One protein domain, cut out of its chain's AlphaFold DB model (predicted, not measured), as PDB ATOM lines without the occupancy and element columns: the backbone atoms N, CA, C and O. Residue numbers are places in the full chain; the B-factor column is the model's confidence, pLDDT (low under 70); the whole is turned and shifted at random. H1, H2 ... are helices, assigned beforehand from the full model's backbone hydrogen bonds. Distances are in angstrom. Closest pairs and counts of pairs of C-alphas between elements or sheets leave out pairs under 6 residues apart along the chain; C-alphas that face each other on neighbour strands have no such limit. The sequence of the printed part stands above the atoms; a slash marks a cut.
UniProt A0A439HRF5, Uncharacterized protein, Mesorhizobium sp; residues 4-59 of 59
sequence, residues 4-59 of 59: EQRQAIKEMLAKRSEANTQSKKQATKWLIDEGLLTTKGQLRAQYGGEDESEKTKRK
ATOM      1  N   GLU A   4     137.944 170.246  84.997       87.69
ATOM      2  CA  GLU A   4     137.545 170.492  86.388       87.69
ATOM      3  C   GLU A   4     137.043 169.218  87.076       87.69
ATOM      4  O   GLU A   4     137.466 168.900  88.186       87.69
ATOM      5  N   GLN A   5     136.235 168.407  86.382       89.19
ATOM      6  CA  GLN A   5     135.786 167.112  86.904       89.19
ATOM      7  C   GLN A   5     136.955 166.150  87.129       89.19
ATOM      8  O   GLN A   5     137.015 165.472  88.154       89.19
ATOM      9  N   ARG A   6     137.919 166.097  86.200       90.75
ATOM     10  CA  ARG A   6     139.120 165.265  86.375       90.75
ATOM     11  C   ARG A   6     139.949 165.707  87.581       90.75
ATOM     12  O   ARG A   6     140.480 164.847  88.282       90.75
ATOM     13  N   GLN A   7     140.066 167.012  87.814       93.31
ATOM     14  CA  GLN A   7     140.802 167.547  88.956       93.31
ATOM     15  C   GLN A   7     140.094 167.221  90.280       93.31
ATOM     16  O   GLN A   7     140.726 166.682  91.186       93.31
ATOM     17  N   ALA A   8     138.774 167.414  90.349       92.25
ATOM     18  CA  ALA A   8     137.978 167.067  91.526       92.25
ATOM     19  C   ALA A   8     138.064 165.568  91.871       92.25
ATOM     20  O   ALA A   8     138.210 165.195  93.036       92.25
ATOM     21  N   ILE A   9     138.044 164.692  90.856       91.56
ATOM     22  CA  ILE A   9     138.225 163.245  91.048       91.56
ATOM     23  C   ILE A   9     139.620 162.938  91.605       91.56
ATOM     24  O   ILE A   9     139.738 162.146  92.540       91.56
ATOM     25  N   LYS A  10     140.676 163.568  91.077       91.44
ATOM     26  CA  LYS A  10     142.045 163.375  91.583       91.44
ATOM     27  C   LYS A  10     142.179 163.796  93.042       91.44
ATOM     28  O   LYS A  10     142.755 163.052  93.828       91.44
ATOM     29  N   GLU A  11     141.622 164.942  93.414       92.94
ATOM     30  CA  GLU A  11     141.664 165.434  94.794       92.94
ATOM     31  C   GLU A  11     140.875 164.540  95.750       92.94
ATOM     32  O   GLU A  11     141.337 164.241  96.852       92.94
ATOM     33  N   MET A  12     139.708 164.052  95.320       92.12
ATOM     34  CA  MET A  12     138.931 163.084  96.091       92.12
ATOM     35  C   MET A  12     139.716 161.784  96.314       92.12
ATOM     36  O   MET A  12     139.724 161.252  97.427       92.12
ATOM     37  N   LEU A  13     140.378 161.273  95.272       89.69
ATOM     38  CA  LEU A  13     141.198 160.064  95.359       89.69
ATOM     39  C   LEU A  13     142.417 160.267  96.260       89.69
ATOM     40  O   LEU A  13     142.705 159.387  97.067       89.69
ATOM     41  N   ALA A  14     143.093 161.415  96.170       86.38
ATOM     42  CA  ALA A  14     144.234 161.745  97.022       86.38
ATOM     43  C   ALA A  14     143.832 161.770  98.503       86.38
ATOM     44  O   ALA A  14     144.389 161.014  99.295       86.38
ATOM     45  N   LYS A  15     142.773 162.514  98.855       86.50
ATOM     46  CA  LYS A  15     142.257 162.589 100.234       86.50
ATOM     47  C   LYS A  15     141.885 161.219 100.801       86.50
ATOM     48  O   LYS A  15     142.202 160.909 101.944       86.50
ATOM     49  N   ARG A  16     141.213 160.380 100.004       85.25
ATOM     50  CA  ARG A  16     140.837 159.022 100.432       85.25
ATOM     51  C   ARG A  16     142.043 158.105 100.563       85.25
ATOM     52  O   ARG A  16     142.076 157.287 101.476       85.25
ATOM     53  N   SER A  17     143.009 158.231  99.659       80.25
ATOM     54  CA  SER A  17     144.243 157.453  99.717       80.25
ATOM     55  C   SER A  17     145.024 157.822 100.971       80.25
ATOM     56  O   SER A  17     145.387 156.932 101.720       80.25
ATOM     57  N   GLU A  18     145.198 159.103 101.277       78.81
ATOM     58  CA  GLU A  18     145.881 159.548 102.498       78.81
ATOM     59  C   GLU A  18     145.157 159.102 103.776       78.81
ATOM     60  O   GLU A  18     145.802 158.619 104.701       78.81
ATOM     61  N   ALA A  19     143.824 159.198 103.818       78.75
ATOM     62  CA  ALA A  19     143.044 158.806 104.993       78.75
ATOM     63  C   ALA A  19     143.025 157.286 105.245       78.75
ATOM     64  O   ALA A  19     142.986 156.855 106.396       78.75
ATOM     65  N   ASN A  20     143.035 156.472 104.183       75.06
ATOM     66  CA  ASN A  20     142.836 155.022 104.288       75.06
ATOM     67  C   ASN A  20     144.121 154.204 104.098       75.06
ATOM     68  O   ASN A  20     144.152 153.027 104.464       75.06
ATOM     69  N   THR A  21     145.170 154.781 103.507       73.56
ATOM     70  CA  THR A  21     146.424 154.063 103.254       73.56
ATOM     71  C   THR A  21     147.222 153.995 104.540       73.56
ATOM     72  O   THR A  21     147.955 154.911 104.907       73.56
ATOM     73  N   GLN A  22     147.094 152.868 105.227       77.25
ATOM     74  CA  GLN A  22     147.991 152.529 106.317       77.25
ATOM     75  C   GLN A  22     149.396 152.266 105.782       77.25
ATOM     76  O   GLN A  22     149.595 151.891 104.623       77.25
ATOM     77  N   SER A  23     150.393 152.439 106.648       83.50
ATOM     78  CA  SER A  23     151.775 152.143 106.280       83.50
ATOM     79  C   SER A  23     151.901 150.700 105.779       83.50
ATOM     80  O   SER A  23     151.254 149.787 106.301       83.50
ATOM     81  N   LYS A  24     152.798 150.460 104.813       82.25
ATOM     82  CA  LYS A  24     153.092 149.103 104.312       82.25
ATOM     83  C   LYS A  24     153.342 148.118 105.461       82.25
ATOM     84  O   LYS A  24     152.893 146.983 105.410       82.25
ATOM     85  N   LYS A  25     154.003 148.579 106.529       84.56
ATOM     86  CA  LYS A  25     154.293 147.793 107.734       84.56
ATOM     87  C   LYS A  25     153.026 147.358 108.481       84.56
ATOM     88  O   LYS A  25     152.941 146.202 108.882       84.56
ATOM     89  N   GLN A  26     152.054 148.253 108.666       85.75
ATOM     90  CA  GLN A  26     150.770 147.905 109.288       85.75
ATOM     91  C   GLN A  26     149.945 146.979 108.402       85.75
ATOM     92  O   GLN A  26     149.423 145.992 108.907       85.75
ATOM     93  N   ALA A  27     149.899 147.237 107.093       87.25
ATOM     94  CA  ALA A  27     149.210 146.360 106.152       87.25
ATOM     95  C   ALA A  27     149.795 144.937 106.184       87.25
ATOM     96  O   ALA A  27     149.055 143.967 106.317       87.25
ATOM     97  N   THR A  28     151.126 144.799 106.150       86.69
ATOM     98  CA  THR A  28     151.784 143.492 106.288       86.69
ATOM     99  C   THR A  28     151.460 142.835 107.625       86.69
ATOM    100  O   THR A  28     151.172 141.644 107.637       86.69
ATOM    101  N   LYS A  29     151.463 143.585 108.734       89.69
ATOM    102  CA  LYS A  29     151.097 143.039 110.047       89.69
ATOM    103  C   LYS A  29     149.673 142.484 110.051       89.69
ATOM    104  O   LYS A  29     149.493 141.337 110.430       89.69
ATOM    105  N   TRP A  30     148.691 143.248 109.576       90.94
ATOM    106  CA  TRP A  30     147.303 142.786 109.509       90.94
ATOM    107  C   TRP A  30     147.148 141.545 108.641       90.94
ATOM    108  O   TRP A  30     146.503 140.591 109.047       90.94
ATOM    109  N   LEU A  31     147.800 141.508 107.480       91.25
ATOM    110  CA  LEU A  31     147.745 140.335 106.613       91.25
ATOM    111  C   LEU A  31     148.411 139.095 107.242       91.25
ATOM    112  O   LEU A  31     148.031 137.974 106.915       91.25
ATOM    113  N   ILE A  32     149.395 139.269 108.129       91.44
ATOM    114  CA  ILE A  32     149.974 138.174 108.922       91.44
ATOM    115  C   ILE A  32     149.016 137.746 110.040       91.44
ATOM    116  O   ILE A  32     148.818 136.546 110.220       91.44
ATOM    117  N   ASP A  33     148.421 138.702 110.759       91.00
ATOM    118  CA  ASP A  33     147.488 138.456 111.868       91.00
ATOM    119  C   ASP A  33     146.219 137.721 111.379       91.00
ATOM    120  O   ASP A  33     145.776 136.766 112.010       91.00
ATOM    121  N   GLU A  34     145.711 138.078 110.195       91.94
ATOM    122  CA  GLU A  34     144.610 137.390 109.491       91.94
ATOM    123  C   GLU A  34     145.036 136.038 108.877       91.94
ATOM    124  O   GLU A  34     144.244 135.322 108.263       91.94
ATOM    125  N   GLY A  35     146.315 135.677 108.990       89.94
ATOM    126  CA  GLY A  35     146.855 134.417 108.490       89.94
ATOM    127  C   GLY A  35     146.975 134.331 106.967       89.94
ATOM    128  O   GLY A  35     147.274 133.252 106.461       89.94
ATOM    129  N   LEU A  36     146.789 135.426 106.226       89.94
ATOM    130  CA  LEU A  36     146.944 135.472 104.765       89.94
ATOM    131  C   LEU A  36     148.416 135.373 104.350       89.94
ATOM    132  O   LEU A  36     148.769 134.640 103.422       89.94
ATOM    133  N   LEU A  37     149.283 136.088 105.069       91.62
ATOM    134  CA  LEU A  37     150.730 136.023 104.907       91.62
ATOM    135  C   LEU A  37     151.376 135.154 106.000       91.62
ATOM    136  O   LEU A  37     150.857 134.969 107.101       91.62
ATOM    137  N   THR A  38     152.554 134.620 105.699       89.19
ATOM    138  CA  THR A  38     153.480 134.029 106.665       89.19
ATOM    139  C   THR A  38     154.189 135.130 107.450       89.19
ATOM    140  O   THR A  38     154.248 136.279 107.019       89.19
ATOM    141  N   THR A  39     154.838 134.784 108.564       86.62
ATOM    142  CA  THR A  39     155.670 135.726 109.340       86.62
ATOM    143  C   THR A  39     156.834 136.322 108.536       86.62
ATOM    144  O   THR A  39     157.353 137.376 108.894       86.62
ATOM    145  N   LYS A  40     157.214 135.684 107.419       85.38
ATOM    146  CA  LYS A  40     158.191 136.184 106.439       85.38
ATOM    147  C   LYS A  40     157.572 137.164 105.421       85.38
ATOM    148  O   LYS A  40     158.269 137.624 104.522       85.38
ATOM    149  N   GLY A  41     156.274 137.462 105.526       84.06
ATOM    150  CA  GLY A  41     155.523 138.321 104.606       84.06
ATOM    151  C   GLY A  41     155.167 137.659 103.271       84.06
ATOM    152  O   GLY A  41     154.856 138.364 102.315       84.06
ATOM    153  N   GLN A  42     155.237 136.328 103.178       88.81
ATOM    154  CA  GLN A  42     154.929 135.581 101.950       88.81
ATOM    155  C   GLN A  42     153.481 135.104 101.968       88.81
ATOM    156  O   GLN A  42     152.987 134.723 103.021       88.81
ATOM    157  N   LEU A  43     152.798 135.096 100.825       90.31
ATOM    158  CA  LEU A  43     151.440 134.559 100.738       90.31
ATOM    159  C   LEU A  43     151.439 133.077 101.125       90.31
ATOM    160  O   LEU A  43     152.351 132.343 100.744       90.31
ATOM    161  N   ARG A  44     150.455 132.635 101.913       86.38
ATOM    162  CA  ARG A  44     150.333 131.206 102.236       86.38
ATOM    163  C   ARG A  44     149.842 130.410 101.029       86.38
ATOM    164  O   ARG A  44     149.048 130.908 100.236       86.38
ATOM    165  N   ALA A  45     150.248 129.144 100.955       88.19
ATOM    166  CA  ALA A  45     149.897 128.229  99.866       88.19
ATOM    167  C   ALA A  45     148.384 128.108  99.624       88.19
ATOM    168  O   ALA A  45     147.926 128.174  98.488       88.19
ATOM    169  N   GLN A  46     147.591 128.058 100.697       86.25
ATOM    170  CA  GLN A  46     146.122 128.002 100.629       86.25
ATOM    171  C   GLN A  46     145.469 129.216  99.941       86.25
ATOM    172  O   GLN A  46     144.314 129.139  99.536       86.25
ATOM    173  N   TYR A  47     146.202 130.323  99.799       88.56
ATOM    174  CA  TYR A  47     145.768 131.532  99.097       88.56
ATOM    175  C   TYR A  47     146.523 131.742  97.774       88.56
ATOM    176  O   TYR A  47     146.500 132.839  97.226       88.56
ATOM    177  N   GLY A  48     147.203 130.710  97.257       85.75
ATOM    178  CA  GLY A  48     147.973 130.771  96.009       85.75
ATOM    179  C   GLY A  48     149.430 131.212  96.178       85.75
ATOM    180  O   GLY A  48     150.074 131.586  95.202       85.75
ATOM    181  N   GLY A  49     149.951 131.208  97.407       85.88
ATOM    182  CA  GLY A  49     151.378 131.393  97.661       85.88
ATOM    183  C   GLY A  49     152.216 130.157  97.331       85.88
ATOM    184  O   GLY A  49     151.690 129.063  97.154       85.88
ATOM    185  N   GLU A  50     153.535 130.316  97.277       78.06
ATOM    186  CA  GLU A  50     154.431 129.172  97.094       78.06
ATOM    187  C   GLU A  50     154.430 128.297  98.353       78.06
ATOM    188  O   GLU A  50     154.740 128.768  99.453       78.06
ATOM    189  N   ASP A  51     154.110 127.017  98.189       69.38
ATOM    190  CA  ASP A  51     154.280 126.024  99.243       69.38
ATOM    191  C   ASP A  51     155.785 125.740  99.427       69.38
ATOM    192  O   ASP A  51     156.512 125.525  98.451       69.38
ATOM    193  N   GLU A  52     156.303 125.746 100.664       62.00
ATOM    194  CA  GLU A  52     157.717 125.395 100.894       62.00
ATOM    195  C   GLU A  52     158.017 123.948 100.448       62.00
ATOM    196  O   GLU A  52     159.155 123.656 100.070       62.00
ATOM    197  N   SER A  53     157.001 123.076 100.376       57.38
ATOM    198  CA  SER A  53     157.132 121.730  99.798       57.38
ATOM    199  C   SER A  53     157.314 121.722  98.270       57.38
ATOM    200  O   SER A  53     157.977 120.831  97.733       57.38
ATOM    201  N   GLU A  54     156.810 122.731  97.552       54.34
ATOM    202  CA  GLU A  54     157.071 122.908  96.116       54.34
ATOM    203  C   GLU A  54     158.490 123.423  95.851       54.34
ATOM    204  O   GLU A  54     159.115 123.028  94.862       54.34
ATOM    205  N   LYS A  55     159.051 124.243  96.754       53.44
ATOM    206  CA  LYS A  55     160.447 124.711  96.638       53.44
ATOM    207  C   LYS A  55     161.452 123.569  96.687       53.44
ATOM    208  O   LYS A  55     162.508 123.668  96.066       53.44
ATOM    209  N   THR A  56     161.133 122.486  97.393       50.25
ATOM    210  CA  THR A  56     162.016 121.318  97.493       50.25
ATOM    211  C   THR A  56     161.943 120.401  96.269       50.25
ATOM    212  O   THR A  56     162.881 119.648  96.041       50.25
ATOM    213  N   LYS A  57     160.880 120.476  95.453       51.59
ATOM    214  CA  LYS A  57     160.722 119.654  94.234       51.59
ATOM    215  C   LYS A  57     161.349 120.254  92.971       51.59
ATOM    216  O   LYS A  57     161.430 119.559  91.965       51.59
ATOM    217  N   ARG A  58     161.776 121.523  92.993       54.81
ATOM    218  CA  ARG A  58     162.430 122.201  91.852       54.81
ATOM    219  C   ARG A  58     163.966 122.208  91.934       54.81
ATOM    220  O   ARG A  58     164.593 123.042  91.284       54.81
ATOM    221  N   LYS A  59     164.564 121.328  92.744       45.22
ATOM    222  CA  LYS A  59     166.019 121.167  92.866       45.22
ATOM    223  C   LYS A  59     166.483 119.836  92.303       45.22
ATOM    224  O   LYS A  59     165.765 118.840  92.529       45.22
TER     225      LYS A  59
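AT A GLANCE: This is residues 4 to 59 of the 59 residues of an uncharacterized protein of Mesorhizobium sp (UniProt A0A439HRF5). Three helices are strung out along one extended chain, and no helix touches another. The longest, H1, is an arm at one end; H2 lies in the middle, and a winding loop, residues 34 to 51, leads to short H3 at the other end. The 56 printed residues, all helix in class with no named strand, hold H1, H2 and H3 in that order. The whole is extended, with a radius of gyration of the C-alphas of 17.9 A, and spans 57 by 22 by 16 A.

IN THESE COORDINATES: Find C-alpha 4 at (137.545, 170.492, 86.388); from there H1, residues 4 to 20, runs 24.2 A to C-alpha 20 at (142.836, 155.022, 104.288). H2, residues 24 to 33, covers 14.2 A. H3, residues 52 to 57, ends at C-alpha 57, (160.722, 119.654, 94.234).

HOW THE PARTS SIT: H1 is apart from H2 and from H3, and H2 is apart from H3. Residues 4 to 27 stand free. Every O i to N i+4 pair is within hydrogen-bond range in H1 and H2; in H3 0 of 2 are, beside 2 of 3 O i to N i+3 pairs.

THE WHOLE: The C-alphas of Glu 4 and Lys 59, the two farthest apart, are 57.3 A apart. The printed part has no cut; H1 to H2 is a tight link and H2 to H3 a long one. Look for pLDDT under 70 at residues 51 to 59.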